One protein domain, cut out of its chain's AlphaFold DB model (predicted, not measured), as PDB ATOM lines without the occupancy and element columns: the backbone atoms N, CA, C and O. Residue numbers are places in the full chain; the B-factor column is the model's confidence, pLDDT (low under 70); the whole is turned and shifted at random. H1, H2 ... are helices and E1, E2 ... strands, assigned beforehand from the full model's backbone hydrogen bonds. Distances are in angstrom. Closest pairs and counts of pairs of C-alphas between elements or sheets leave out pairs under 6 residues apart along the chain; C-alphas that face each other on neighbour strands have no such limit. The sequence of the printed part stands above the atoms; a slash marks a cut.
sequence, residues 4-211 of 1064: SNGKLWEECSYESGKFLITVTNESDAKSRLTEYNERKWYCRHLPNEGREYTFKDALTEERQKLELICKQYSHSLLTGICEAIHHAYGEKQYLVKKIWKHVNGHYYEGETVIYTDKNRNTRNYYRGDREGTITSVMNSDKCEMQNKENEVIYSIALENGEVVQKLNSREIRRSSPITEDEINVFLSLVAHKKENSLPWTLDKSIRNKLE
ATOM      1  N   SER A   4      -9.818   4.102 -12.604       52.50
ATOM      2  CA  SER A   4     -10.094   4.047 -11.161       52.50
ATOM      3  C   SER A   4     -10.023   2.594 -10.677       52.50
ATOM      4  O   SER A   4     -10.516   1.688 -11.354       52.50
ATOM      5  N   ASN A   5      -9.347   2.346  -9.548       53.75
ATOM      6  CA  ASN A   5      -9.144   1.011  -8.957       53.75
ATOM      7  C   ASN A   5      -8.602  -0.056  -9.935       53.75
ATOM      8  O   ASN A   5      -8.998  -1.222  -9.893       53.75
ATOM      9  N   GLY A   6      -7.726   0.344 -10.864       52.75
ATOM     10  CA  GLY A   6      -7.127  -0.562 -11.852       52.75
ATOM     11  C   GLY A   6      -8.082  -1.062 -12.946       52.75
ATOM     12  O   GLY A   6      -7.699  -1.937 -13.720       52.75
ATOM     13  N   LYS A   7      -9.306  -0.521 -13.044       52.38
ATOM     14  CA  LYS A   7     -10.287  -0.874 -14.083       52.38
ATOM     15  C   LYS A   7     -10.544   0.303 -15.029       52.38
ATOM     16  O   LYS A   7     -10.672   1.450 -14.604       52.38
ATOM     17  N   LEU A   8     -10.608  -0.001 -16.327       53.72
ATOM     18  CA  LEU A   8     -10.929   0.946 -17.398       53.72
ATOM     19  C   LEU A   8     -12.452   1.021 -17.583       53.72
ATOM     20  O   LEU A   8     -13.100  -0.014 -17.722       53.72
ATOM     21  N   TRP A   9     -13.008   2.231 -17.616       56.41
ATOM     22  CA  TRP A   9     -14.448   2.458 -17.783       56.41
ATOM     23  C   TRP A   9     -14.814   2.688 -19.261       56.41
ATOM     24  O   TRP A   9     -14.072   3.363 -19.969       56.41
ATOM     25  N   GLU A  10     -15.933   2.131 -19.745       51.56
ATOM     26  CA  GLU A  10     -16.395   2.248 -21.146       51.56
ATOM     27  C   GLU A  10     -17.706   3.063 -21.252       51.56
ATOM     28  O   GLU A  10     -18.545   3.045 -20.351       51.56
ATOM     29  N   GLU A  11     -17.883   3.798 -22.357       45.72
ATOM     30  CA  GLU A  11     -19.097   4.573 -22.672       45.72
ATOM     31  C   GLU A  11     -20.196   3.661 -23.245       45.72
ATOM     32  O   GLU A  11     -19.936   2.865 -24.155       45.72
ATOM     33  N   CYS A  12     -21.423   3.755 -22.719       42.69
ATOM     34  CA  CYS A  12     -22.549   2.933 -23.163       42.69
ATOM     35  C   CYS A  12     -23.201   3.536 -24.420       42.69
ATOM     36  O   CYS A  12     -23.435   4.738 -24.487       42.69
ATOM     37  N   SER A  13     -23.517   2.713 -25.424       39.66
ATOM     38  CA  SER A  13     -23.927   3.172 -26.763       39.66
ATOM     39  C   SER A  13     -25.362   3.700 -26.886       39.66
ATOM     40  O   SER A  13     -25.733   4.118 -27.976       39.66
ATOM     41  N   TYR A  14     -26.166   3.660 -25.819       39.88
ATOM     42  CA  TYR A  14     -27.606   3.955 -25.885       39.88
ATOM     43  C   TYR A  14     -28.019   5.310 -25.291       39.88
ATOM     44  O   TYR A  14     -29.093   5.800 -25.620       39.88
ATOM     45  N   GLU A  15     -27.173   5.964 -24.488       40.00
ATOM     46  CA  GLU A  15     -27.427   7.321 -23.986       40.00
ATOM     47  C   GLU A  15     -26.115   8.110 -23.953       40.00
ATOM     48  O   GLU A  15     -25.193   7.778 -23.205       40.00
ATOM     49  N   SER A  16     -26.021   9.167 -24.761       37.16
ATOM     50  CA  SER A  16     -24.870  10.071 -24.774       37.16
ATOM     51  C   SER A  16     -24.650  10.677 -23.382       37.16
ATOM     52  O   SER A  16     -25.471  11.467 -22.914       37.16
ATOM     53  N   GLY A  17     -23.536  10.326 -22.729       46.59
ATOM     54  CA  GLY A  17     -23.070  10.984 -21.502       46.59
ATOM     55  C   GLY A  17     -23.221  10.230 -20.171       46.59
ATOM     56  O   GLY A  17     -22.954  10.841 -19.138       46.59
ATOM     57  N   LYS A  18     -23.590   8.936 -20.139       47.56
ATOM     58  CA  LYS A  18     -23.586   8.116 -18.900       47.56
ATOM     59  C   LYS A  18     -22.661   6.890 -19.012       47.56
ATOM     60  O   LYS A  18     -22.785   6.098 -19.945       47.56
ATOM     61  N   PHE A  19     -21.756   6.699 -18.042       47.91
ATOM     62  CA  PHE A  19     -20.803   5.573 -17.997       47.91
ATOM     63  C   PHE A  19     -21.309   4.465 -17.059       47.91
ATOM     64  O   PHE A  19     -21.572   4.728 -15.887       47.91
ATOM     65  N   LEU A  20     -21.433   3.222 -17.539       46.69
ATOM     66  CA  LEU A  20     -21.919   2.084 -16.742       46.69
ATOM     67  C   LEU A  20     -20.933   0.908 -16.804       46.69
ATOM     68  O   LEU A  20     -20.474   0.539 -17.882       46.69
ATOM     69  N   ILE A  21     -20.664   0.272 -15.659       41.12
ATOM     70  CA  ILE A  21     -20.131  -1.100 -15.607       41.12
ATOM     71  C   ILE A  21     -21.321  -2.040 -15.808       41.12
ATOM     72  O   ILE A  21     -22.368  -1.831 -15.203       41.12
ATOM     73  N   THR A  22     -21.177  -3.061 -16.651       37.09
ATOM     74  CA  THR A  22     -22.234  -4.028 -16.986       37.09
ATOM     75  C   THR A  22     -22.703  -4.836 -15.774       37.09
ATOM     76  O   THR A  22     -22.247  -5.960 -15.595       37.09
ATOM     77  N   VAL A  23     -23.627  -4.287 -14.978       37.78
ATOM     78  CA  VAL A  23     -24.660  -5.009 -14.217       37.78
ATOM     79  C   VAL A  23     -25.904  -4.114 -14.104       37.78
ATOM     80  O   VAL A  23     -25.827  -2.925 -13.798       37.78
ATOM     81  N   THR A  24     -27.050  -4.710 -14.414       38.41
ATOM     82  CA  THR A  24     -28.408  -4.156 -14.435       38.41
ATOM     83  C   THR A  24     -28.896  -3.743 -13.041       38.41
ATOM     84  O   THR A  24     -28.930  -4.613 -12.175       38.41
ATOM     85  N   ASN A  25     -29.266  -2.461 -12.843       40.59
ATOM     86  CA  ASN A  25     -30.392  -1.947 -12.020       40.59
ATOM     87  C   ASN A  25     -30.335  -0.406 -11.835       40.59
ATOM     88  O   ASN A  25     -29.263   0.205 -11.845       40.59
ATOM     89  N   GLU A  26     -31.503   0.233 -11.669       46.41
ATOM     90  CA  GLU A  26     -31.684   1.701 -11.624       46.41
ATOM     91  C   GLU A  26     -31.281   2.372 -10.291       46.41
ATOM     92  O   GLU A  26     -30.974   3.565 -10.281       46.41
ATOM     93  N   SER A  27     -31.200   1.635  -9.171       45.03
ATOM     94  CA  SER A  27     -30.782   2.196  -7.867       45.03
ATOM     95  C   SER A  27     -29.339   2.712  -7.867       45.03
ATOM     96  O   SER A  27     -29.000   3.639  -7.131       45.03
ATOM     97  N   ASP A  28     -28.497   2.161  -8.737       49.03
ATOM     98  CA  ASP A  28     -27.075   2.482  -8.803       49.03
ATOM     99  C   ASP A  28     -26.784   3.836  -9.475       49.03
ATOM    100  O   ASP A  28     -25.693   4.383  -9.328       49.03
ATOM    101  N   ALA A  29     -27.735   4.424 -10.210       44.72
ATOM    102  CA  ALA A  29     -27.498   5.662 -10.958       44.72
ATOM    103  C   ALA A  29     -27.198   6.875 -10.051       44.72
ATOM    104  O   ALA A  29     -26.372   7.716 -10.403       44.72
ATOM    105  N   LYS A  30     -27.812   6.950  -8.860       51.88
ATOM    106  CA  LYS A  30     -27.550   8.026  -7.880       51.88
ATOM    107  C   LYS A  30     -26.219   7.835  -7.148       51.88
ATOM    108  O   LYS A  30     -25.517   8.815  -6.925       51.88
ATOM    109  N   SER A  31     -25.845   6.587  -6.850       55.03
ATOM    110  CA  SER A  31     -24.553   6.242  -6.233       55.03
ATOM    111  C   SER A  31     -23.360   6.441  -7.180       55.03
ATOM    112  O   SER A  31     -22.243   6.674  -6.730       55.03
ATOM    113  N   ARG A  32     -23.583   6.373  -8.499       56.41
ATOM    114  CA  ARG A  32     -22.562   6.638  -9.529       56.41
ATOM    115  C   ARG A  32     -22.280   8.135  -9.725       56.41
ATOM    116  O   ARG A  32     -21.162   8.504 -10.061       56.41
ATOM    117  N   LEU A  33     -23.260   9.012  -9.475       57.66
ATOM    118  CA  LEU A  33     -23.080  10.466  -9.601       57.66
ATOM    119  C   LEU A  33     -22.173  11.042  -8.502       57.66
ATOM    120  O   LEU A  33     -21.404  11.966  -8.758       57.66
ATOM    121  N   THR A  34     -22.231  10.479  -7.293       62.12
ATOM    122  CA  THR A  34     -21.300  10.818  -6.208       62.12
ATOM    123  C   THR A  34     -19.878  10.361  -6.537       62.12
ATOM    124  O   THR A  34     -18.931  11.103  -6.296       62.12
ATOM    125  N   GLU A  35     -19.734   9.214  -7.206       67.12
ATOM    126  CA  GLU A  35     -18.449   8.618  -7.589       67.12
ATOM    127  C   GLU A  35     -17.638   9.452  -8.601       67.12
ATOM    128  O   GLU A  35     -16.407   9.507  -8.543       67.12
ATOM    129  N   TYR A  36     -18.314  10.145  -9.521       67.31
ATOM    130  CA  TYR A  36     -17.649  11.017 -10.499       67.31
ATOM    131  C   TYR A  36     -17.015  12.266  -9.872       67.31
ATOM    132  O   TYR A  36     -16.057  12.811 -10.428       67.31
ATOM    133  N   ASN A  37     -17.535  12.707  -8.724       71.00
ATOM    134  CA  ASN A  37     -17.058  13.893  -8.012       71.00
ATOM    135  C   ASN A  37     -15.950  13.572  -6.993       71.00
ATOM    136  O   ASN A  37     -15.299  14.487  -6.490       71.00
ATOM    137  N   GLU A  38     -15.706  12.291  -6.703       76.25
ATOM    138  CA  GLU A  38     -14.604  11.848  -5.848       76.25
ATOM    139  C   GLU A  38     -13.257  12.013  -6.567       76.25
ATOM    140  O   GLU A  38     -13.107  11.666  -7.743       76.25
ATOM    141  N   ARG A  39     -12.243  12.520  -5.855       77.50
ATOM    142  CA  ARG A  39     -10.864  12.583  -6.353       77.50
ATOM    143  C   ARG A  39     -10.209  11.215  -6.208       77.50
ATOM    144  O   ARG A  39      -9.533  10.960  -5.229       77.50
ATOM    145  N   LYS A  40     -10.471  10.317  -7.151       76.50
ATOM    146  CA  LYS A  40      -9.919   8.948  -7.163       76.50
ATOM    147  C   LYS A  40      -9.580   8.437  -8.563       76.50
ATOM    148  O   LYS A  40      -9.433   7.231  -8.781       76.50
ATOM    149  N   TRP A  41      -9.553   9.347  -9.532       76.50
ATOM    150  CA  TRP A  41      -9.333   9.046 -10.941       76.50
ATOM    151  C   TRP A  41      -7.910   9.421 -11.339       76.50
ATOM    152  O   TRP A  41      -7.396  10.455 -10.915       76.50
ATOM    153  N   TYR A  42      -7.299   8.598 -12.188       78.81
ATOM    154  CA  TYR A  42      -5.949   8.810 -12.706       78.81
ATOM    155  C   TYR A  42      -5.960   8.898 -14.233       78.81
ATOM    156  O   TYR A  42      -6.677   8.154 -14.917       78.81
ATOM    157  N   CYS A  43      -5.122   9.779 -14.774       79.06
ATOM    158  CA  CYS A  43      -4.892   9.911 -16.209       79.06
ATOM    159  C   CYS A  43      -4.085   8.716 -16.745       79.06
ATOM    160  O   CYS A  43      -3.030   8.374 -16.213       79.06
ATOM    161  N   ARG A  44      -4.527   8.100 -17.852       80.00
ATOM    162  CA  ARG A  44      -3.893   6.908 -18.464       80.00
ATOM    163  C   ARG A  44      -2.428   7.114 -18.850       80.00
ATOM    164  O   ARG A  44      -1.671   6.148 -18.923       80.00
ATOM    165  N   HIS A  45      -2.044   8.354 -19.135       78.19
ATOM    166  CA  HIS A  45      -0.688   8.721 -19.528       78.19
ATOM    167  C   HIS A  45       0.231   9.061 -18.341       78.19
ATOM    168  O   HIS A  45       1.437   9.145 -18.548       78.19
ATOM    169  N   LEU A  46      -0.309   9.185 -17.119       76.81
ATOM    170  CA  LEU A  46       0.424   9.498 -15.881       76.81
ATOM    171  C   LEU A  46       0.069   8.521 -14.735       76.81
ATOM    172  O   LEU A  46      -0.308   8.952 -13.645       76.81
ATOM    173  N   PRO A  47       0.173   7.191 -14.927       60.66
ATOM    174  CA  PRO A  47      -0.266   6.225 -13.916       60.66
ATOM    175  C   PRO A  47       0.576   6.235 -12.625       60.66
ATOM    176  O   PRO A  47       0.129   5.706 -11.614       60.66
ATOM    177  N   ASN A  48       1.776   6.833 -12.643       58.22
ATOM    178  CA  ASN A  48       2.757   6.757 -11.553       58.22
ATOM    179  C   ASN A  48       2.967   8.084 -10.794       58.22
ATOM    180  O   ASN A  48       3.808   8.130  -9.903       58.22
ATOM    181  N   GLU A  49       2.241   9.158 -11.126       60.16
ATOM    182  CA  GLU A  49       2.439  10.478 -10.490       60.16
ATOM    183  C   GLU A  49       1.600  10.697  -9.220       60.16
ATOM    184  O   GLU A  49       1.710  11.740  -8.580       60.16
ATOM    185  N   GLY A  50       0.761   9.727  -8.831       58.66
ATOM    186  CA  GLY A  50       0.036   9.732  -7.551       58.66
ATOM    187  C   GLY A  50      -0.985  10.864  -7.362       58.66
ATOM    188  O   GLY A  50      -1.549  10.988  -6.279       58.66
ATOM    189  N   ARG A  51      -1.242  11.691  -8.385       69.50
ATOM    190  CA  ARG A  51      -2.258  12.749  -8.343       69.50
ATOM    191  C   ARG A  51      -3.644  12.178  -8.601       69.50
ATOM    192  O   ARG A  51      -3.891  11.567  -9.637       69.50
ATOM    193  N   GLU A  52      -4.541  12.424  -7.660       77.69
ATOM    194  CA  GLU A  52      -5.942  12.033  -7.739       77.69
ATOM    195  C   GLU A  52      -6.789  13.179  -8.300       77.69
ATOM    196  O   GLU A  52      -6.852  14.277  -7.738       77.69
ATOM    197  N   TYR A  53      -7.464  12.912  -9.411       76.75
ATOM    198  CA  TYR A  53      -8.330  13.857 -10.107       76.75
ATOM    199  C   TYR A  53      -9.801  13.505  -9.882       76.75
ATOM    200  O   TYR A  53     -10.147  12.352  -9.602       76.75
ATOM    201  N   THR A  54     -10.690  14.489 -10.045       81.06
ATOM    202  CA  THR A  54     -12.105  14.181 -10.303       81.06
ATOM    203  C   THR A  54     -12.235  13.563 -11.698       81.06
ATOM    204  O   THR A  54     -11.365  13.757 -12.554       81.06
ATOM    205  N   PHE A  55     -13.324  12.840 -11.973       77.06
ATOM    206  CA  PHE A  55     -13.523  12.225 -13.292       77.06
ATOM    207  C   PHE A  55     -13.475  13.268 -14.422       77.06
ATOM    208  O   PHE A  55     -12.883  13.036 -15.477       77.06
ATOM    209  N   LYS A  56     -14.086  14.435 -14.181       77.62
ATOM    210  CA  LYS A  56     -14.155  15.533 -15.148       77.62
ATOM    211  C   LYS A  56     -12.774  16.126 -15.421       77.62
ATOM    212  O   LYS A  56     -12.437  16.308 -16.589       77.62
ATOM    213  N   ASP A  57     -11.977  16.356 -14.378       81.00
ATOM    214  CA  ASP A  57     -10.645  16.956 -14.508       81.00
ATOM    215  C   ASP A  57      -9.677  16.013 -15.244       81.00
ATOM    216  O   ASP A  57      -9.012  16.431 -16.196       81.00
ATOM    217  N   ALA A  58      -9.682  14.718 -14.899       80.69
ATOM    218  CA  ALA A  58      -8.872  13.705 -15.582       80.69
ATOM    219  C   ALA A  58      -9.222  13.598 -17.075       80.69
ATOM    220  O   ALA A  58      -8.350  13.509 -17.941       80.69
ATOM    221  N   LEU A  59     -10.520  13.631 -17.400       79.00
ATOM    222  CA  LEU A  59     -10.984  13.589 -18.784       79.00
ATOM    223  C   LEU A  59     -10.555  14.844 -19.560       79.00
ATOM    224  O   LEU A  59     -10.192  14.735 -20.734       79.00
ATOM    225  N   THR A  60     -10.597  16.026 -18.937       79.38
ATOM    226  CA  THR A  60     -10.136  17.265 -19.579       79.38
ATOM    227  C   THR A  60      -8.632  17.260 -19.830       79.38
ATOM    228  O   THR A  60      -8.214  17.638 -20.923       79.38
ATOM    229  N   GLU A  61      -7.830  16.764 -18.890       83.50
ATOM    230  CA  GLU A  61      -6.373  16.682 -19.027       83.50
ATOM    231  C   GLU A  61      -5.957  15.679 -20.118       83.50
ATOM    232  O   GLU A  61      -5.139  16.004 -20.983       83.50
ATOM    233  N   GLU A  62      -6.584  14.494 -20.175       84.88
ATOM    234  CA  GLU A  62      -6.359  13.535 -21.268       84.88
ATOM    235  C   GLU A  62      -6.714  14.123 -22.642       84.88
ATOM    236  O   GLU A  62      -5.984  13.907 -23.612       84.88
ATOM    237  N   ARG A  63      -7.820  14.876 -22.739       81.50
ATOM    238  CA  ARG A  63      -8.247  15.519 -23.992       81.50
ATOM    239  C   ARG A  63      -7.273  16.606 -24.434       81.50
ATOM    240  O   ARG A  63      -6.896  16.619 -25.602       81.50
ATOM    241  N   GLN A  64      -6.835  17.466 -23.516       83.19
ATOM    242  CA  GLN A  64      -5.854  18.514 -23.808       83.19
ATOM    243  C   GLN A  64      -4.520  17.919 -24.272       83.19
ATOM    244  O   GLN A  64      -3.946  18.384 -25.259       83.19
ATOM    245  N   LYS A  65      -4.041  16.852 -23.617       84.25
ATOM    246  CA  LYS A  65      -2.786  16.200 -24.007       84.25
ATOM    247  C   LYS A  65      -2.887  15.512 -25.370       84.25
ATOM    248  O   LYS A  65      -1.953  15.605 -26.165       84.25
ATOM    249  N   LEU A  66      -4.016  14.861 -25.656       83.81
ATOM    250  CA  LEU A  66      -4.277  14.258 -26.964       83.81
ATOM    251  C   LEU A  66      -4.357  15.322 -28.070       83.81
ATOM    252  O   LEU A  66      -3.775  15.133 -29.134       83.81
ATOM    253  N   GLU A  67      -5.010  16.457 -27.812       82.62
ATOM    254  CA  GLU A  67      -5.096  17.567 -28.765       82.62
ATOM    255  C   GLU A  67      -3.717  18.167 -29.083       82.62
ATOM    256  O   GLU A  67      -3.438  18.480 -30.240       82.62
ATOM    257  N   LEU A  68      -2.831  18.267 -28.088       85.50
ATOM    258  CA  LEU A  68      -1.467  18.765 -28.272       85.50
ATOM    259  C   LEU A  68      -0.642  17.851 -29.195       85.50
ATOM    260  O   LEU A  68      -0.006  18.341 -30.124       85.50
ATOM    261  N   ILE A  69      -0.731  16.528 -29.010       83.06
ATOM    262  CA  ILE A  69      -0.072  15.547 -29.894       83.06
ATOM    263  C   ILE A  69      -0.675  15.593 -31.306       83.06
ATOM    264  O   ILE A  69       0.058  15.558 -32.293       83.06
ATOM    265  N   CYS A  70      -2.001  15.726 -31.427       81.50
ATOM    266  CA  CYS A  70      -2.676  15.833 -32.722       81.50
ATOM    267  C   CYS A  70      -2.335  17.113 -33.504       81.50
ATOM    268  O   CYS A  70      -2.439  17.098 -34.725       81.50
ATOM    269  N   LYS A  71      -1.945  18.206 -32.832       82.75
ATOM    270  CA  LYS A  71      -1.485  19.447 -33.484       82.75
ATOM    271  C   LYS A  71      -0.017  19.394 -33.912       82.75
ATOM    272  O   LYS A  71       0.364  20.100 -34.836       82.75
ATOM    273  N   GLN A  72       0.799  18.589 -33.232       82.44
ATOM    274  CA  GLN A  72       2.246  18.528 -33.447       82.44
ATOM    275  C   GLN A  72       2.649  17.654 -34.648       82.44
ATOM    276  O   GLN A  72       3.699  17.887 -35.241       82.44
ATOM    277  N   TYR A  73       1.830  16.665 -35.025       84.44
ATOM    278  CA  TYR A  73       2.150  15.690 -36.074       84.44
ATOM    279  C   TYR A  73       1.096  15.649 -37.183       84.44
ATOM    280  O   TYR A  73      -0.081  15.921 -36.948       84.44
ATOM    281  N   SER A  74       1.507  15.264 -38.398       83.50
ATOM    282  CA  SER A  74       0.592  15.168 -39.539       83.50
ATOM    283  C   SER A  74      -0.492  14.104 -39.315       83.50
ATOM    284  O   SER A  74      -0.263  13.049 -38.712       83.50
ATOM    285  N   HIS A  75      -1.692  14.364 -39.842       82.62
ATOM    286  CA  HIS A  75      -2.836  13.454 -39.729       82.62
ATOM    287  C   HIS A  75      -2.523  12.053 -40.287       82.62
ATOM    288  O   HIS A  75      -2.885  11.040 -39.686       82.62
ATOM    289  N   SER A  76      -1.792  11.987 -41.402       83.31
ATOM    290  CA  SER A  76      -1.384  10.740 -42.061       83.31
ATOM    291  C   SER A  76      -0.439   9.898 -41.198       83.31
ATOM    292  O   SER A  76      -0.612   8.681 -41.117       83.31
ATOM    293  N   LEU A  77       0.515  10.529 -40.499       85.00
ATOM    294  CA  LEU A  77       1.417   9.841 -39.568       85.00
ATOM    295  C   LEU A  77       0.640   9.237 -38.392       85.00
ATOM    296  O   LEU A  77       0.815   8.063 -38.062       85.00
ATOM    297  N   LEU A  78      -0.253  10.018 -37.779       85.00
ATOM    298  CA  LEU A  78      -1.076   9.552 -36.658       85.00
ATOM    299  C   LEU A  78      -2.030   8.430 -37.078       85.00
ATOM    300  O   LEU A  78      -2.229   7.479 -36.316       85.00
ATOM    301  N   THR A  79      -2.561   8.495 -38.300       84.69
ATOM    302  CA  THR A  79      -3.374   7.426 -38.895       84.69
ATOM    303  C   THR A  79      -2.546   6.152 -39.063       84.69
ATOM    304  O   THR A  79      -2.954   5.102 -38.569       84.69
ATOM    305  N   GLY A  80      -1.336   6.241 -39.627       81.06
ATOM    306  CA  GLY A  80      -0.422   5.099 -39.761       81.06
ATOM    307  C   GLY A  80      -0.018   4.474 -38.418       81.06
ATOM    308  O   GLY A  80       0.027   3.249 -38.281       81.06
ATOM    309  N   ILE A  81       0.203   5.297 -37.386       85.25
ATOM    310  CA  ILE A  81       0.447   4.819 -36.016       85.25
ATOM    311  C   ILE A  81      -0.787   4.083 -35.477       85.25
ATOM    312  O   ILE A  81      -0.665   2.971 -34.964       85.25
ATOM    313  N   CYS A  82      -1.984   4.654 -35.618       85.00
ATOM    314  CA  CYS A  82      -3.216   4.035 -35.134       85.00
ATOM    315  C   CYS A  82      -3.554   2.731 -35.880       85.00
ATOM    316  O   CYS A  82      -3.994   1.768 -35.250       85.00
ATOM    317  N   GLU A  83      -3.288   2.643 -37.184       82.31
ATOM    318  CA  GLU A  83      -3.407   1.403 -37.960       82.31
ATOM    319  C   GLU A  83      -2.441   0.312 -37.489       82.31
ATOM    320  O   GLU A  83      -2.803  -0.868 -37.479       82.31
ATOM    321  N   ALA A  84      -1.225   0.696 -37.088       82.38
ATOM    322  CA  ALA A  84      -0.237  -0.220 -36.532       82.38
ATOM    323  C   ALA A  84      -0.600  -0.690 -35.114       82.38
ATOM    324  O   ALA A  84      -0.199  -1.785 -34.722       82.38
ATOM    325  N   ILE A  85      -1.356   0.115 -34.356       83.31
ATOM    326  CA  ILE A  85      -1.859  -0.214 -33.014       83.31
ATOM    327  C   ILE A  85      -3.106  -1.102 -33.094       83.31
ATOM    328  O   ILE A  85      -3.236  -2.068 -32.339       83.31
ATOM    329  N   HIS A  86      -4.045  -0.786 -33.985       81.44
ATOM    330  CA  HIS A  86      -5.323  -1.480 -34.053       81.44
ATOM    331  C   HIS A  86      -5.145  -2.935 -34.498       81.44
ATOM    332  O   HIS A  86      -4.643  -3.210 -35.584       81.44
ATOM    333  N   HIS A  87      -5.589  -3.879 -33.665       74.38
ATOM    334  CA  HIS A  87      -5.370  -5.319 -33.843       74.38
ATOM    335  C   HIS A  87      -3.922  -5.797 -33.617       74.38
ATOM    336  O   HIS A  87      -3.596  -6.942 -33.937       74.38
ATOM    337  N   ALA A  88      -3.058  -4.968 -33.020       78.06
ATOM    338  CA  ALA A  88      -1.713  -5.386 -32.648       78.06
ATOM    339  C   ALA A  88      -1.720  -6.330 -31.440       78.06
ATOM    340  O   ALA A  88      -2.432  -6.111 -30.460       78.06
ATOM    341  N   TYR A  89      -0.872  -7.355 -31.487       77.56
ATOM    342  CA  TYR A  89      -0.624  -8.273 -30.376       77.56
ATOM    343  C   TYR A  89       0.758  -8.007 -29.780       77.56
ATOM    344  O   TYR A  89       1.707  -7.708 -30.505       77.56
ATOM    345  N   GLY A  90       0.871  -8.142 -28.461       77.88
ATOM    346  CA  GLY A  90       2.119  -7.935 -27.727       77.88
ATOM    347  C   GLY A  90       1.953  -7.037 -26.506       77.88
ATOM    348  O   GLY A  90       0.889  -6.450 -26.269       77.88
ATOM    349  N   GLU A  91       3.001  -6.975 -25.696       81.62
ATOM    350  CA  GLU A  91       3.092  -6.059 -24.561       81.62
ATOM    351  C   GLU A  91       3.301  -4.619 -25.029       81.62
ATOM    352  O   GLU A  91       3.822  -4.371 -26.119       81.62
ATOM    353  N   LYS A  92       2.899  -3.663 -24.185       83.19
ATOM    354  CA  LYS A  92       2.933  -2.227 -24.487       83.19
ATOM    355  C   LYS A  92       4.322  -1.764 -24.942       83.19
ATOM    356  O   LYS A  92       4.442  -1.162 -26.001       83.19
ATOM    357  N   GLN A  93       5.372  -2.120 -24.198       82.94
ATOM    358  CA  GLN A  93       6.755  -1.714 -24.488       82.94
ATOM    359  C   GLN A  93       7.268  -2.276 -25.824       82.94
ATOM    360  O   GLN A  93       7.913  -1.569 -26.594       82.94
ATOM    361  N   TYR A  94       6.947  -3.535 -26.136       85.50
ATOM    362  CA  TYR A  94       7.328  -4.140 -27.412       85.50
ATOM    363  C   TYR A  94       6.608  -3.477 -28.593       85.50
ATOM    364  O   TYR A  94       7.220  -3.218 -29.630       85.50
ATOM    365  N   LEU A  95       5.313  -3.174 -28.433       85.62
ATOM    366  CA  LEU A  95       4.521  -2.515 -29.466       85.62
ATOM    367  C   LEU A  95       5.038  -1.101 -29.758       85.62
ATOM    368  O   LEU A  95       5.219  -0.758 -30.924       85.62
ATOM    369  N   VAL A  96       5.339  -0.322 -28.717       86.38
ATOM    370  CA  VAL A  96       5.906   1.026 -28.848       86.38
ATOM    371  C   VAL A  96       7.236   0.983 -29.616       86.38
ATOM    372  O   VAL A  96       7.366   1.668 -30.629       86.38
ATOM    373  N   LYS A  97       8.173   0.096 -29.245       84.75
ATOM    374  CA  LYS A  97       9.450  -0.082 -29.970       84.75
ATOM    375  C   LYS A  97       9.258  -0.485 -31.428       84.75
ATOM    376  O   LYS A  97       9.976  -0.016 -32.312       84.75
ATOM    377  N   LYS A  98       8.290  -1.366 -31.694       84.94
ATOM    378  CA  LYS A  98       7.974  -1.825 -33.049       84.94
ATOM    379  C   LYS A  98       7.427  -0.688 -33.914       84.94
ATOM    380  O   LYS A  98       7.869  -0.542 -35.052       84.94
ATOM    381  N   ILE A  99       6.501   0.110 -33.380       85.00
ATOM    382  CA  ILE A  99       5.930   1.270 -34.074       85.00
ATOM    383  C   ILE A  99       7.012   2.320 -34.306       85.00
ATOM    384  O   ILE A  99       7.165   2.778 -35.431       85.00
ATOM    385  N   TRP A 100       7.819   2.634 -33.292       86.88
ATOM    386  CA  TRP A 100       8.913   3.596 -33.408       86.88
ATOM    387  C   TRP A 100       9.914   3.203 -34.504       86.88
ATOM    388  O   TRP A 100      10.239   4.009 -35.376       86.88
ATOM    389  N   LYS A 101      10.331   1.927 -34.545       82.88
ATOM    390  CA  LYS A 101      11.215   1.408 -35.601       82.88
ATOM    391  C   LYS A 101      10.574   1.488 -36.990       82.88
ATOM    392  O   LYS A 101      11.271   1.759 -37.963       82.88
ATOM    393  N   HIS A 102       9.266   1.243 -37.088       81.62
ATOM    394  CA  HIS A 102       8.531   1.335 -38.348       81.62
ATOM    395  C   HIS A 102       8.419   2.783 -38.837       81.62
ATOM    396  O   HIS A 102       8.748   3.060 -39.987       81.62
ATOM    397  N   VAL A 103       8.011   3.702 -37.958       82.62
ATOM    398  CA  VAL A 103       7.879   5.133 -38.255       82.62
ATOM    399  C   VAL A 103       9.230   5.714 -38.660       82.62
ATOM    400  O   VAL A 103       9.309   6.380 -39.682       82.62
ATOM    401  N   ASN A 104      10.328   5.389 -37.977       78.00
ATOM    402  CA  ASN A 104      11.662   5.872 -38.365       78.00
ATOM    403  C   ASN A 104      12.158   5.379 -39.736       78.00
ATOM    404  O   ASN A 104      13.106   5.951 -40.265       78.00
ATOM    405  N   GLY A 105      11.535   4.348 -40.318       72.88
ATOM    406  CA  GLY A 105      11.866   3.841 -41.655       72.88
ATOM    407  C   GLY A 105      10.916   4.273 -42.780       72.88
ATOM    408  O   GLY A 105      11.245   4.051 -43.941       72.88
ATOM    409  N   HIS A 106       9.757   4.863 -42.465       81.44
ATOM    410  CA  HIS A 106       8.699   5.178 -43.438       81.44
ATOM    411  C   HIS A 106       8.158   6.577 -43.209       81.44
ATOM    412  O   HIS A 106       7.866   6.914 -42.067       81.44
ATOM    413  N   TYR A 107       7.962   7.351 -44.270       86.00
ATOM    414  CA  TYR A 107       7.427   8.707 -44.183       86.00
ATOM    415  C   TYR A 107       5.998   8.790 -44.729       86.00
ATOM    416  O   TYR A 107       5.610   7.984 -45.575       86.00
ATOM    417  N   TYR A 108       5.221   9.760 -44.249       86.06
ATOM    418  CA  TYR A 108       3.796   9.896 -44.569       86.06
ATOM    419  C   TYR A 108       3.497  11.231 -45.261       86.06
ATOM    420  O   TYR A 108       4.206  12.218 -45.075       86.06
ATOM    421  N   GLU A 109       2.434  11.260 -46.065       83.94
ATOM    422  CA  GLU A 109       1.986  12.466 -46.772       83.94
ATOM    423  C   GLU A 109       1.655  13.601 -45.791       83.94
ATOM    424  O   GLU A 109       1.018  13.381 -44.756       83.94
ATOM    425  N   GLY A 110       2.116  14.811 -46.107       80.50
ATOM    426  CA  GLY A 110       1.986  15.993 -45.257       80.50
ATOM    427  C   GLY A 110       3.024  16.104 -44.133       80.50
ATOM    428  O   GLY A 110       2.962  17.059 -43.367       80.50
ATOM    429  N   GLU A 111       3.977  15.171 -43.999       84.88
ATOM    430  CA  GLU A 111       5.115  15.353 -43.084       84.88
ATOM    431  C   GLU A 111       6.121  16.380 -43.625       84.88
ATOM    432  O   GLU A 111       6.476  16.356 -44.808       84.88
ATOM    433  N   THR A 112       6.621  17.237 -42.731       84.19
ATOM    434  CA  THR A 112       7.758  18.128 -42.978       84.19
ATOM    435  C   THR A 112       9.070  17.358 -42.848       84.19
ATOM    436  O   THR A 112       9.360  16.682 -41.853       84.19
ATOM    437  N   VAL A 113       9.873  17.427 -43.903       86.19
ATOM    438  CA  VAL A 113      11.114  16.676 -44.034       86.19
ATOM    439  C   VAL A 113      12.225  17.544 -44.599       86.19
ATOM    440  O   VAL A 113      12.008  18.451 -45.397       86.19
ATOM    441  N   ILE A 114      13.444  17.220 -44.195       83.38
ATOM    442  CA  ILE A 114      14.677  17.820 -44.674       83.38
ATOM    443  C   ILE A 114      15.287  16.869 -45.701       83.38
ATOM    444  O   ILE A 114      15.574  15.705 -45.405       83.38
ATOM    445  N   TYR A 115      15.484  17.381 -46.910       80.81
ATOM    446  CA  TYR A 115      16.110  16.679 -48.024       80.81
ATOM    447  C   TYR A 115      17.535  17.197 -48.261       80.81
ATOM    448  O   TYR A 115      17.774  18.405 -48.322       80.81
ATOM    449  N   THR A 116      18.483  16.267 -48.424       72.12
ATOM    450  CA  THR A 116      19.880  16.572 -48.780       72.12
ATOM    451  C   THR A 116      20.116  16.381 -50.278       72.12
ATOM    452  O   THR A 116      20.181  15.245 -50.750       72.12
ATOM    453  N   ASP A 117      20.301  17.476 -51.016       64.94
ATOM    454  CA  ASP A 117      20.541  17.459 -52.465       64.94
ATOM    455  C   ASP A 117      21.982  17.036 -52.803       64.94
ATOM    456  O   ASP A 117      22.936  17.776 -52.557       64.94
ATOM    457  N   LYS A 118      22.163  15.831 -53.361       61.56
ATOM    458  CA  LYS A 118      23.494  15.299 -53.722       61.56
ATOM    459  C   LYS A 118      23.967  15.691 -55.128       61.56
ATOM    460  O   LYS A 118      25.129  15.458 -55.444       61.56
ATOM    461  N   ASN A 119      23.110  16.281 -55.969       52.66
ATOM    462  CA  ASN A 119      23.374  16.448 -57.407       52.66
ATOM    463  C   ASN A 119      23.927  17.821 -57.828       52.66
ATOM    464  O   ASN A 119      24.102  18.068 -59.021       52.66
ATOM    465  N   ARG A 120      24.287  18.708 -56.891       49.69
ATOM    466  CA  ARG A 120      25.067  19.912 -57.220       49.69
ATOM    467  C   ARG A 120      26.549  19.688 -56.954       49.69
ATOM    468  O   ARG A 120      27.023  19.721 -55.825       49.69
ATOM    469  N   ASN A 121      27.281  19.507 -58.049       44.03
ATOM    470  CA  ASN A 121      28.735  19.444 -58.104       44.03
ATOM    471  C   ASN A 121      29.360  20.836 -57.871       44.03
ATOM    472  O   ASN A 121      30.030  21.390 -58.740       44.03
ATOM    473  N   THR A 122      29.114  21.436 -56.708       39.91
ATOM    474  CA  THR A 122      29.785  22.665 -56.282       39.91
ATOM    475  C   THR A 122      30.626  22.359 -55.057       39.91
ATOM    476  O   THR A 122      30.102  22.139 -53.967       39.91
ATOM    477  N   ARG A 123      31.952  22.367 -55.257       39.75
ATOM    478  CA  ARG A 123      32.957  22.600 -54.216       39.75
ATOM    479  C   ARG A 123      32.585  23.887 -53.478       39.75
ATOM    480  O   ARG A 123      33.017  24.957 -53.881       39.75
ATOM    481  N   ASN A 124      31.737  23.797 -52.464       37.47
ATOM    482  CA  ASN A 124      31.749  24.691 -51.321       37.47
ATOM    483  C   ASN A 124      30.882  24.126 -50.203       37.47
ATOM    484  O   ASN A 124      29.784  23.612 -50.388       37.47
ATOM    485  N   TYR A 125      31.485  24.191 -49.031       36.44
ATOM    486  CA  TYR A 125      31.167  23.481 -47.815       36.44
ATOM    487  C   TYR A 125      30.029  24.197 -47.073       36.44
ATOM    488  O   TYR A 125      30.270  24.814 -46.050       36.44
ATOM    489  N   TYR A 126      28.797  24.139 -47.582       38.91
ATOM    490  CA  TYR A 126      27.593  24.421 -46.790       38.91
ATOM    491  C   TYR A 126      26.459  23.502 -47.251       38.91
ATOM    492  O   TYR A 126      26.064  23.516 -48.416       38.91
ATOM    493  N   ARG A 127      25.969  22.666 -46.326       47.84
ATOM    494  CA  ARG A 127      24.772  21.835 -46.497       47.84
ATOM    495  C   ARG A 127      23.599  22.722 -46.901       47.84
ATOM    496  O   ARG A 127      23.126  23.509 -46.089       47.84
ATOM    497  N   GLY A 128      23.112  22.567 -48.125       53.00
ATOM    498  CA  GLY A 128      21.788  23.049 -48.500       53.00
ATOM    499  C   GLY A 128      20.740  22.024 -48.086       53.00
ATOM    500  O   GLY A 128      20.130  21.410 -48.957       53.00
ATOM    501  N   ASP A 129      20.602  21.783 -46.784       67.56
ATOM    502  CA  ASP A 129      19.478  21.030 -46.227       67.56
ATOM    503  C   ASP A 129      18.216  21.846 -46.557       67.56
ATOM    504  O   ASP A 129      18.061  22.962 -46.062       67.56
ATOM    505  N   ARG A 130      17.368  21.354 -47.471       76.38
ATOM    506  CA  ARG A 130      16.128  22.051 -47.848       76.38
ATOM    507  C   ARG A 130      14.952  21.390 -47.154       76.38
ATOM    508  O   ARG A 130      14.809  20.169 -47.222       76.38
ATOM    509  N   GLU A 131      14.125  22.195 -46.502       81.88
ATOM    510  CA  GLU A 131      12.875  21.732 -45.914       81.88
ATOM    511  C   GLU A 131      11.774  21.691 -46.982       81.88
ATOM    512  O   GLU A 131      11.698  22.540 -47.874       81.88
ATOM    513  N   GLY A 132      10.948  20.656 -46.922       83.56
ATOM    514  CA  GLY A 132       9.802  20.483 -47.796       83.56
ATOM    515  C   GLY A 132       8.784  19.529 -47.191       83.56
ATOM    516  O   GLY A 132       9.009  18.922 -46.146       83.56
ATOM    517  N   THR A 133       7.646  19.392 -47.855       86.50
ATOM    518  CA  THR A 133       6.535  18.544 -47.409       86.50
ATOM    519  C   THR A 133       6.358  17.352 -48.336       86.50
ATOM    520  O   THR A 133       6.467  17.476 -49.557       86.50
ATOM    521  N   ILE A 134       6.097  16.171 -47.779       85.31
ATOM    522  CA  ILE A 134       5.843  14.978 -48.595       85.31
ATOM    523  C   ILE A 134       4.477  15.100 -49.265       85.31
ATOM    524  O   ILE A 134       3.464  15.240 -48.585       85.31
ATOM    525  N   THR A 135       4.452  14.983 -50.593       81.62
ATOM    526  CA  THR A 135       3.232  15.098 -51.411       81.62
ATOM    527  C   THR A 135       2.716  13.765 -51.930       81.62
ATOM    528  O   THR A 135       1.536  13.638 -52.222       81.62
ATOM    529  N   SER A 136       3.579  12.761 -52.100       76.94
ATOM    530  CA  SER A 136       3.145  11.427 -52.526       76.94
ATOM    531  C   SER A 136       4.128  10.342 -52.109       76.94
ATOM    532  O   SER A 136       5.346  10.549 -52.083       76.94
ATOM    533  N   VAL A 137       3.572   9.167 -51.811       76.81
ATOM    534  CA  VAL A 137       4.297   7.940 -51.461       76.81
ATOM    535  C   VAL A 137       3.925   6.868 -52.487       76.81
ATOM    536  O   VAL A 137       2.758   6.489 -52.590       76.81
ATOM    537  N   MET A 138       4.892   6.393 -53.277       66.81
ATOM    538  CA  MET A 138       4.669   5.357 -54.293       66.81
ATOM    539  C   MET A 138       5.318   4.031 -53.883       66.81
ATOM    540  O   MET A 138       6.526   3.963 -53.652       66.81
ATOM    541  N   ASN A 139       4.513   2.965 -53.844       57.56
ATOM    542  CA  ASN A 139       4.985   1.590 -53.668       57.56
ATOM    543  C   ASN A 139       5.372   0.996 -55.030       57.56
ATOM    544  O   ASN A 139       4.651   1.178 -56.012       57.56
ATOM    545  N   SER A 140       6.487   0.264 -55.093       48.97
ATOM    546  CA  SER A 140       7.107  -0.232 -56.333       48.97
ATOM    547  C   SER A 140       6.304  -1.284 -57.122       48.97
ATOM    548  O   SER A 140       6.778  -1.751 -58.152       48.97
ATOM    549  N   ASP A 141       5.078  -1.627 -56.720       41.25
ATOM    550  CA  ASP A 141       4.237  -2.663 -57.352       41.25
ATOM    551  C   ASP A 141       3.677  -2.286 -58.746       41.25
ATOM    552  O   ASP A 141       2.864  -3.016 -59.313       41.25
ATOM    553  N   LYS A 142       4.087  -1.147 -59.321       36.78
ATOM    554  CA  LYS A 142       3.673  -0.693 -60.666       36.78
ATOM    555  C   LYS A 142       4.822  -0.222 -61.569       36.78
ATOM    556  O   LYS A 142       4.574   0.502 -62.529       36.78
ATOM    557  N   CYS A 143       6.061  -0.633 -61.298       32.91
ATOM    558  CA  CYS A 143       7.187  -0.404 -62.208       32.91
ATOM    559  C   CYS A 143       7.740  -1.743 -62.709       32.91
ATOM    560  O   CYS A 143       8.447  -2.445 -61.989       32.91
ATOM    561  N   GLU A 144       7.437  -2.088 -63.960       38.09
ATOM    562  CA  GLU A 144       8.127  -3.153 -64.688       38.09
ATOM    563  C   GLU A 144       9.565  -2.709 -64.968       38.09
ATOM    564  O   GLU A 144       9.797  -2.037 -65.960       38.09
ATOM    565  N   MET A 145      10.514  -3.022 -64.081       34.06
ATOM    566  CA  MET A 145      11.942  -3.216 -64.382       34.06
ATOM    567  C   MET A 145      12.697  -3.641 -63.102       34.06
ATOM    568  O   MET A 145      12.879  -2.858 -62.179       34.06
ATOM    569  N   GLN A 146      13.128  -4.907 -63.093       36.69
ATOM    570  CA  GLN A 146      14.290  -5.513 -62.416       36.69
ATOM    571  C   GLN A 146      14.648  -5.127 -60.953       36.69
ATOM    572  O   GLN A 146      15.274  -4.112 -60.669       36.69
ATOM    573  N   ASN A 147      14.419  -6.103 -60.062       38.47
ATOM    574  CA  ASN A 147      15.287  -6.537 -58.953       38.47
ATOM    575  C   ASN A 147      15.798  -5.501 -57.930       38.47
ATOM    576  O   ASN A 147      17.009  -5.360 -57.788       38.47
ATOM    577  N   LYS A 148      14.902  -4.921 -57.112       42.94
ATOM    578  CA  LYS A 148      15.080  -4.740 -55.648       42.94
ATOM    579  C   LYS A 148      13.700  -4.691 -54.983       42.94
ATOM    580  O   LYS A 148      12.983  -3.706 -55.112       42.94
ATOM    581  N   GLU A 149      13.300  -5.764 -54.309       41.81
ATOM    582  CA  GLU A 149      12.018  -5.825 -53.599       41.81
ATOM    583  C   GLU A 149      11.991  -4.799 -52.441       41.81
ATOM    584  O   GLU A 149      12.879  -4.796 -51.591       41.81
ATOM    585  N   ASN A 150      10.945  -3.963 -52.400       52.09
ATOM    586  CA  ASN A 150      10.545  -3.070 -51.295       52.09
ATOM    587  C   ASN A 150      11.314  -1.745 -51.070       52.09
ATOM    588  O   ASN A 150      11.460  -1.326 -49.920       52.09
ATOM    589  N   GLU A 151      11.750  -1.021 -52.107       60.09
ATOM    590  CA  GLU A 151      12.149   0.392 -51.924       60.09
ATOM    591  C   GLU A 151      10.970   1.346 -52.206       60.09
ATOM    592  O   GLU A 151      10.505   1.470 -53.338       60.09
ATOM    593  N   VAL A 152      10.472   2.011 -51.153       72.12
ATOM    594  CA  VAL A 152       9.419   3.042 -51.236       72.12
ATOM    595  C   VAL A 152      10.019   4.351 -51.744       72.12
ATOM    596  O   VAL A 152      11.056   4.800 -51.244       72.12
ATOM    597  N   ILE A 153       9.352   4.963 -52.722       82.06
ATOM    598  CA  ILE A 153       9.799   6.182 -53.395       82.06
ATOM    599  C   ILE A 153       8.904   7.362 -52.990       82.06
ATOM    600  O   ILE A 153       7.677   7.245 -53.002       82.06
ATOM    601  N   TYR A 154       9.517   8.505 -52.681       84.81
ATOM    602  CA  TYR A 154       8.840   9.705 -52.177       84.81
ATOM    603  C   TYR A 154       8.949  10.892 -53.141       84.81
ATOM    604  O   TYR A 154       9.933  11.023 -53.880       84.81
ATOM    605  N   SER A 155       7.954  11.783 -53.082       85.81
ATOM    606  CA  SER A 155       8.009  13.118 -53.693       85.81
ATOM    607  C   SER A 155       7.848  14.209 -52.633       85.81
ATOM    608  O   SER A 155       6.975  14.106 -51.771       85.81
ATOM    609  N   ILE A 156       8.665  15.261 -52.712       86.19
ATOM    610  CA  ILE A 156       8.705  16.377 -51.755       86.19
ATOM    611  C   ILE A 156       8.414  17.687 -52.490       86.19
ATOM    612  O   ILE A 156       9.048  17.964 -53.504       86.19
ATOM    613  N   ALA A 157       7.489  18.496 -51.979       85.88
ATOM    614  CA  ALA A 157       7.291  19.879 -52.406       85.88
ATOM    615  C   ALA A 157       8.095  20.827 -51.509       85.88
ATOM    616  O   ALA A 157       7.934  20.823 -50.289       85.88
ATOM    617  N   LEU A 158       8.969  21.622 -52.118       83.88
ATOM    618  CA  LEU A 158       9.754  22.659 -51.455       83.88
ATOM    619  C   LEU A 158       8.938  23.957 -51.337       83.88
ATOM    620  O   LEU A 158       8.011  24.194 -52.111       83.88
ATOM    621  N   GLU A 159       9.313  24.837 -50.404       74.94
ATOM    622  CA  GLU A 159       8.621  26.120 -50.167       74.94
ATOM    623  C   GLU A 159       8.583  27.050 -51.394       74.94
ATOM    624  O   GLU A 159       7.693  27.884 -51.522       74.94
ATOM    625  N   ASN A 160       9.520  26.888 -52.335       74.25
ATOM    626  CA  ASN A 160       9.570  27.641 -53.592       74.25
ATOM    627  C   ASN A 160       8.631  27.089 -54.691       74.25
ATOM    628  O   ASN A 160       8.647  27.600 -55.810       74.25
ATOM    629  N   GLY A 161       7.840  26.051 -54.397       70.62
ATOM    630  CA  GLY A 161       6.926  25.400 -55.341       70.62
ATOM    631  C   GLY A 161       7.568  24.320 -56.220       70.62
ATOM    632  O   GLY A 161       6.872  23.700 -57.024       70.62
ATOM    633  N   GLU A 162       8.871  24.056 -56.080       79.50
ATOM    634  CA  GLU A 162       9.541  22.960 -56.789       79.50
ATOM    635  C   GLU A 162       9.162  21.602 -56.176       79.50
ATOM    636  O   GLU A 162       9.186  21.424 -54.958       79.50
ATOM    637  N   VAL A 163       8.860  20.612 -57.023       82.50
ATOM    638  CA  VAL A 163       8.566  19.239 -56.588       82.50
ATOM    639  C   VAL A 163       9.731  18.321 -56.947       82.50
ATOM    640  O   VAL A 163       9.998  18.063 -58.121       82.50
ATOM    641  N   VAL A 164      10.408  17.790 -55.930       79.44
ATOM    642  CA  VAL A 164      11.480  16.799 -56.074       79.44
ATOM    643  C   VAL A 164      10.863  15.406 -56.031       79.44
ATOM    644  O   VAL A 164      10.305  14.999 -55.016       79.44
ATOM    645  N   GLN A 165      10.940  14.672 -57.140       81.50
ATOM    646  CA  GLN A 165      10.378  13.324 -57.274       81.50
ATOM    647  C   GLN A 165      11.476  12.254 -57.222       81.50
ATOM    648  O   GLN A 165      12.639  12.528 -57.508       81.50
ATOM    649  N   LYS A 166      11.074  11.006 -56.959       78.25
ATOM    650  CA  LYS A 166      11.932   9.808 -57.000       78.25
ATOM    651  C   LYS A 166      12.987   9.700 -55.890       78.25
ATOM    652  O   LYS A 166      14.057   9.140 -56.112       78.25
ATOM    653  N   LEU A 167      12.677  10.186 -54.691       77.50
ATOM    654  CA  LEU A 167      13.597  10.144 -53.554       77.50
ATOM    655  C   LEU A 167      13.491   8.839 -52.765       77.50
ATOM    656  O   LEU A 167      12.394   8.325 -52.544       77.50
ATOM    657  N   ASN A 168      14.629   8.327 -52.293       77.25
ATOM    658  CA  ASN A 168      14.669   7.170 -51.396       77.25
ATOM    659  C   ASN A 168      14.568   7.625 -49.927       77.25
ATOM    660  O   ASN A 168      15.096   8.670 -49.552       77.25
ATOM    661  N   SER A 169      13.972   6.796 -49.063       73.75
ATOM    662  CA  SER A 169      13.937   6.970 -47.597       73.75
ATOM    663  C   SER A 169      15.267   7.407 -46.952       73.75
ATOM    664  O   SER A 169      15.259   8.132 -45.960       73.75
ATOM    665  N   ARG A 170      16.417   6.992 -47.506       74.12
ATOM    666  CA  ARG A 170      17.764   7.318 -46.991       74.12
ATOM    667  C   ARG A 170      18.211   8.760 -47.260       74.12
ATOM    668  O   ARG A 170      19.202   9.200 -46.680       74.12
ATOM    669  N   GLU A 171      17.537   9.463 -48.165       74.00
ATOM    670  CA  GLU A 171      17.883  10.819 -48.625       74.00
ATOM    671  C   GLU A 171      17.047  11.906 -47.939       74.00
ATOM    672  O   GLU A 171      17.240  13.097 -48.179       74.00
ATOM    673  N   ILE A 172      16.137  11.474 -47.067       81.69
ATOM    674  CA  ILE A 172      15.133  12.279 -46.388       81.69
ATOM    675  C   ILE A 172      15.325  12.083 -44.883       81.69
ATOM    676  O   ILE A 172      15.704  10.995 -44.441       81.69
ATOM    677  N   ARG A 173      15.090  13.128 -44.085       81.75
ATOM    678  CA  ARG A 173      15.036  13.064 -42.615       81.75
ATOM    679  C   ARG A 173      13.862  13.894 -42.107       81.75
ATOM    680  O   ARG A 173      13.581  14.939 -42.676       81.75
ATOM    681  N   ARG A 174      13.184  13.474 -41.037       84.31
ATOM    682  CA  ARG A 174      12.123  14.294 -40.417       84.31
ATOM    683  C   ARG A 174      12.712  15.546 -39.779       84.31
ATOM    684  O   ARG A 174      13.734  15.430 -39.103       84.31
ATOM    685  N   SER A 175      12.048  16.693 -39.928       78.38
ATOM    686  CA  SER A 175      12.425  17.899 -39.179       78.38
ATOM    687  C   SER A 175      12.070  17.779 -37.690       78.38
ATOM    688  O   SER A 175      12.829  18.239 -36.845       78.38
ATOM    689  N   SER A 176      10.986  17.063 -37.356       77.00
ATOM    690  CA  SER A 176      10.583  16.743 -35.974       77.00
ATOM    691  C   SER A 176      10.309  15.237 -35.792       77.00
ATOM    692  O   SER A 176       9.217  14.768 -36.120       77.00
ATOM    693  N   PRO A 177      11.280  14.430 -35.317       78.75
ATOM    694  CA  PRO A 177      11.074  13.000 -35.089       78.75
ATOM    695  C   PRO A 177      10.181  12.750 -33.866       78.75
ATOM    696  O   PRO A 177      10.338  13.393 -32.833       78.75
ATOM    697  N   ILE A 178       9.272  11.777 -33.967       82.62
ATOM    698  CA  ILE A 178       8.459  11.328 -32.832       82.62
ATOM    699  C   ILE A 178       9.283  10.422 -31.904       82.62
ATOM    700  O   ILE A 178       9.951   9.479 -32.349       82.62
ATOM    701  N   THR A 179       9.262  10.709 -30.607       85.62
ATOM    702  CA  THR A 179      10.010   9.951 -29.595       85.62
ATOM    703  C   THR A 179       9.269   8.681 -29.157       85.62
ATOM    704  O   THR A 179       8.058   8.539 -29.340       85.62
ATOM    705  N   GLU A 180      10.000   7.721 -28.574       85.00
ATOM    706  CA  GLU A 180       9.409   6.491 -28.019       85.00
ATOM    707  C   GLU A 180       8.394   6.815 -26.905       85.00
ATOM    708  O   GLU A 180       7.322   6.208 -26.836       85.00
ATOM    709  N   ASP A 181       8.693   7.832 -26.092       83.88
ATOM    710  CA  ASP A 181       7.833   8.296 -25.002       83.88
ATOM    711  C   ASP A 181       6.551   8.963 -25.513       83.88
ATOM    712  O   ASP A 181       5.469   8.694 -24.987       83.88
ATOM    713  N   GLU A 182       6.621   9.759 -26.583       85.25
ATOM    714  CA  GLU A 182       5.431  10.349 -27.212       85.25
ATOM    715  C   GLU A 182       4.509   9.273 -27.806       85.25
ATOM    716  O   GLU A 182       3.293   9.342 -27.619       85.25
ATOM    717  N   ILE A 183       5.063   8.226 -28.435       86.56
ATOM    718  CA  ILE A 183       4.278   7.069 -28.911       86.56
ATOM    719  C   ILE A 183       3.648   6.321 -27.728       86.56
ATOM    720  O   ILE A 183       2.497   5.890 -27.811       86.56
ATOM    721  N   ASN A 184       4.372   6.167 -26.620       87.19
ATOM    722  CA  ASN A 184       3.877   5.511 -25.411       87.19
ATOM    723  C   ASN A 184       2.705   6.286 -24.778       87.19
ATOM    724  O   ASN A 184       1.674   5.694 -24.437       87.19
ATOM    725  N   VAL A 185       2.826   7.611 -24.672       86.06
ATOM    726  CA  VAL A 185       1.754   8.506 -24.208       86.06
ATOM    727  C   VAL A 185       0.556   8.430 -25.155       86.06
ATOM    728  O   VAL A 185      -0.561   8.186 -24.699       86.06
ATOM    729  N   PHE A 186       0.780   8.542 -26.466       87.75
ATOM    730  CA  PHE A 186      -0.280   8.483 -27.473       87.75
ATOM    731  C   PHE A 186      -1.030   7.143 -27.448       87.75
ATOM    732  O   PHE A 186      -2.257   7.121 -27.361       87.75
ATOM    733  N   LEU A 187      -0.311   6.016 -27.401       86.81
ATOM    734  CA  LEU A 187      -0.893   4.677 -27.266       86.81
ATOM    735  C   LEU A 187      -1.776   4.563 -26.015       86.81
ATOM    736  O   LEU A 187      -2.847   3.965 -26.076       86.81
ATOM    737  N   SER A 188      -1.343   5.154 -24.897       84.81
ATOM    738  CA  SER A 188      -2.083   5.134 -23.625       84.81
ATOM    739  C   SER A 188      -3.389   5.927 -23.683       84.81
ATOM    740  O   SER A 188      -4.346   5.584 -22.992       84.81
ATOM    741  N   LEU A 189      -3.432   6.988 -24.491       84.38
ATOM    742  CA  LEU A 189      -4.597   7.862 -24.637       84.38
ATOM    743  C   LEU A 189      -5.615   7.338 -25.657       84.38
ATOM    744  O   LEU A 189      -6.805   7.620 -25.527       84.38
ATOM    745  N   VAL A 190      -5.150   6.598 -26.665       83.75
ATOM    746  CA  VAL A 190      -5.924   6.279 -27.876       83.75
ATOM    747  C   VAL A 190      -6.397   4.825 -27.925       83.75
ATOM    748  O   VAL A 190      -7.385   4.505 -28.593       83.75
ATOM    749  N   ALA A 191      -5.686   3.927 -27.245       83.00
ATOM    750  CA  ALA A 191      -5.962   2.503 -27.285       83.00
ATOM    751  C   ALA A 191      -5.959   1.886 -25.894       83.00
ATOM    752  O   ALA A 191      -5.312   2.353 -24.956       83.00
ATOM    753  N   HIS A 192      -6.651   0.764 -25.785       77.44
ATOM    754  CA  HIS A 192      -6.652  -0.049 -24.587       77.44
ATOM    755  C   HIS A 192      -6.511  -1.527 -24.932       77.44
ATOM    756  O   HIS A 192      -6.784  -1.975 -26.051       77.44
ATOM    757  N   LYS A 193      -6.073  -2.299 -23.940       76.69
ATOM    758  CA  LYS A 193      -5.921  -3.746 -24.039       76.69
ATOM    759  C   LYS A 193      -6.722  -4.391 -22.910       76.69
ATOM    760  O   LYS A 193      -6.383  -4.201 -21.749       76.69
ATOM    761  N   LYS A 194      -7.804  -5.106 -23.252       63.41
ATOM    762  CA  LYS A 194      -8.712  -5.724 -22.262       63.41
ATOM    763  C   LYS A 194      -8.040  -6.860 -21.481       63.41
ATOM    764  O   LYS A 194      -8.200  -6.940 -20.272       63.41
ATOM    765  N   GLU A 195      -7.261  -7.700 -22.165       67.88
ATOM    766  CA  GLU A 195      -6.515  -8.827 -21.586       67.88
ATOM    767  C   GLU A 195      -5.188  -9.030 -22.332       67.88
ATOM    768  O   GLU A 195      -5.081  -8.693 -23.513       67.88
ATOM    769  N   ASN A 196      -4.181  -9.642 -21.698       60.41
ATOM    770  CA  ASN A 196      -2.863  -9.852 -22.320       60.41
ATOM    771  C   ASN A 196      -2.905 -10.680 -23.621       60.41
ATOM    772  O   ASN A 196      -2.057 -10.468 -24.494       60.41
ATOM    773  N   SER A 197      -3.893 -11.567 -23.765       58.34
ATOM    774  CA  SER A 197      -4.158 -12.402 -24.946       58.34
ATOM    775  C   SER A 197      -4.944 -11.708 -26.058       58.34
ATOM    776  O   SER A 197      -4.929 -12.199 -27.186       58.34
ATOM    777  N   LEU A 198      -5.628 -10.600 -25.762       70.06
ATOM    778  CA  LEU A 198      -6.442  -9.867 -26.728       70.06
ATOM    779  C   LEU A 198      -5.623  -8.763 -27.407       70.06
ATOM    780  O   LEU A 198      -4.665  -8.242 -26.824       70.06
ATOM    781  N   PRO A 199      -5.968  -8.397 -28.651       77.50
ATOM    782  CA  PRO A 199      -5.257  -7.345 -29.348       77.50
ATOM    783  C   PRO A 199      -5.571  -5.958 -28.775       77.50
ATOM    784  O   PRO A 199      -6.630  -5.719 -28.188       77.50
ATOM    785  N   TRP A 200      -4.665  -5.018 -29.026       80.81
ATOM    786  CA  TRP A 200      -4.898  -3.602 -28.773       80.81
ATOM    787  C   TRP A 200      -6.082  -3.097 -29.605       80.81
ATOM    788  O   TRP A 200      -6.172  -3.311 -30.821       80.81
ATOM    789  N   THR A 201      -7.017  -2.436 -28.930       80.00
ATOM    790  CA  THR A 201      -8.246  -1.913 -29.523       80.00
ATOM    791  C   THR A 201      -8.242  -0.395 -29.397       80.00
ATOM    792  O   THR A 201      -8.039   0.128 -28.306       80.00
ATOM    793  N   LEU A 202      -8.425   0.307 -30.522       81.69
ATOM    794  CA  LEU A 202      -8.577   1.766 -30.532       81.69
ATOM    795  C   LEU A 202      -9.940   2.162 -29.968       81.69
ATOM    796  O   LEU A 202     -10.936   1.502 -30.294       81.69
ATOM    797  N   ASP A 203      -9.976   3.271 -29.236       77.75
ATOM    798  CA  ASP A 203     -11.205   3.903 -28.762       77.75
ATOM    799  C   ASP A 203     -12.122   4.236 -29.962       77.75
ATOM    800  O   ASP A 203     -11.668   4.719 -31.006       77.75
ATOM    801  N   LYS A 204     -13.430   3.950 -29.841       70.94
ATOM    802  CA  LYS A 204     -14.406   4.059 -30.951       70.94
ATOM    803  C   LYS A 204     -14.444   5.460 -31.575       70.94
ATOM    804  O   LYS A 204     -14.529   5.581 -32.793       70.94
ATOM    805  N   SER A 205     -14.344   6.503 -30.753       70.12
ATOM    806  CA  SER A 205     -14.343   7.902 -31.196       70.12
ATOM    807  C   SER A 205     -13.154   8.229 -32.102       70.12
ATOM    808  O   SER A 205     -13.319   8.905 -33.113       70.12
ATOM    809  N   ILE A 206     -11.967   7.709 -31.784       72.56
ATOM    810  CA  ILE A 206     -10.738   7.969 -32.544       72.56
ATOM    811  C   ILE A 206     -10.706   7.125 -33.817       72.56
ATOM    812  O   ILE A 206     -10.326   7.622 -34.873       72.56
ATOM    813  N   ARG A 207     -11.185   5.877 -33.747       76.44
ATOM    814  CA  ARG A 207     -11.346   5.022 -34.929       76.44
ATOM    815  C   ARG A 207     -12.264   5.654 -35.973       76.44
ATOM    816  O   ARG A 207     -11.911   5.647 -37.145       76.44
ATOM    817  N   ASN A 208     -13.405   6.193 -35.544       71.38
ATOM    818  CA  ASN A 208     -14.351   6.851 -36.443       71.38
ATOM    819  C   ASN A 208     -13.773   8.159 -36.998       71.38
ATOM    820  O   ASN A 208     -13.909   8.414 -38.186       71.38
ATOM    821  N   LYS A 209     -13.088   8.958 -36.165       73.38
ATOM    822  CA  LYS A 209     -12.485  10.231 -36.591       73.38
ATOM    823  C   LYS A 209     -11.362  10.060 -37.623       73.38
ATOM    824  O   LYS A 209     -11.191  10.932 -38.459       73.38
ATOM    825  N   LEU A 210     -10.600   8.968 -37.543       68.12
ATOM    826  CA  LEU A 210      -9.481   8.671 -38.448       68.12
ATOM    827  C   LEU A 210      -9.854   7.669 -39.561       68.12
ATOM    828  O   LEU A 210      -8.964   7.163 -40.234       68.12
ATOM    829  N   GLU A 211     -11.141   7.325 -39.706       68.56
ATOM    830  CA  GLU A 211     -11.663   6.361 -40.696       68.56
ATOM    831  C   GLU A 211     -10.950   4.992 -40.706       68.56
ATOM    832  O   GLU A 211     -10.886   4.284 -41.714       68.56
TER     833      GLU A 211
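AT A GLANCE: This is residues 4 to 211 of the 1064 residues of the protein "PHD domain-containing protein" of Thelazia callipaeda (UniProt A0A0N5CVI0). The model is a long, loose rod with a cluster of crossed helices, H3, H4 and H5, in its middle, a strongly twisted sheet of five strands at one end, and H1 with the loops of residues 4 to 27 at the other. The long helix H2 spans from H1 to the cluster, where its residues 62 to 69 pack on H5; residues 121 to 126 and 142 to 147 stick out. The printed part has 208 residues, with H1 to H4, E1 to E5, then H5 and H6 along the chain; under half of the residues are in named elements, and the class is mixed. The sheet runs E4, E3, E2, E1, E5, antiparallel throughout. The radius of gyration of the C-alphas is 22.4 A, and the spans are 79 by 37 by 29 A.

HOW THE PARTS SIT: After residues 4 to 27, H1, residues 28 to 37, touches H2, residues 55 to 72, through residues 55 to 56 of H2 alone; the closest C-alphas, of Tyr 36 and Phe 55, are 5.1 A apart. H3, residues 75 to 85, and H4, residues 92 to 103, form a helical hairpin at a steep tilt of 43 degrees, with C-alphas 84 and 99 closest at 6.8 A. E1, residues 112 to 116, E2, 129 to 138, E3, 153 to 158, and E4, 163 to 168, make a meander, each strand the antiparallel neighbour of the one before. N 113 and O 132 of E1 and E2 are 2.8 A apart, N 133 and O 157 of E2 and E3 2.8 A, and N 164 and O 156 of E4 and E3 2.8 A, within hydrogen-bond range. E2 bends by 72 degrees at residue 135. E5, residues 172 to 174, is antiparallel to E1, with N 114 and O 173 at 2.7 A. H5, residues 180 to 190, touches H4, with C-alphas 96 and 184 closest at 6.0 A, and H2, with C-alphas 66 and 189 closest at 6.8 A. H6, residues 204 to 209, is near H3. Every O i to N i+4 pair is within hydrogen-bond range in H2 to H6; H1 has 3 of 6.

IN THESE COORDINATES: H1 begins at C-alpha 28, (-27.075, 2.482, -8.803). H2 is 26.4 A long, E2 23.0 A and E3 16.6 A. H6 ends at C-alpha 209, (-12.485, 10.231, -36.591).

THE WHOLE: The C-alphas of Ser 27 and Arg 123, the two farthest apart, are 81.4 A apart. The printed part has no cut. The links H1 to H2, E1 to E2, E2 to E3 and H5 to H6 are long. Mean pLDDT of the printed part is 70.3, with 71 residues under 70, among them 4 to 36.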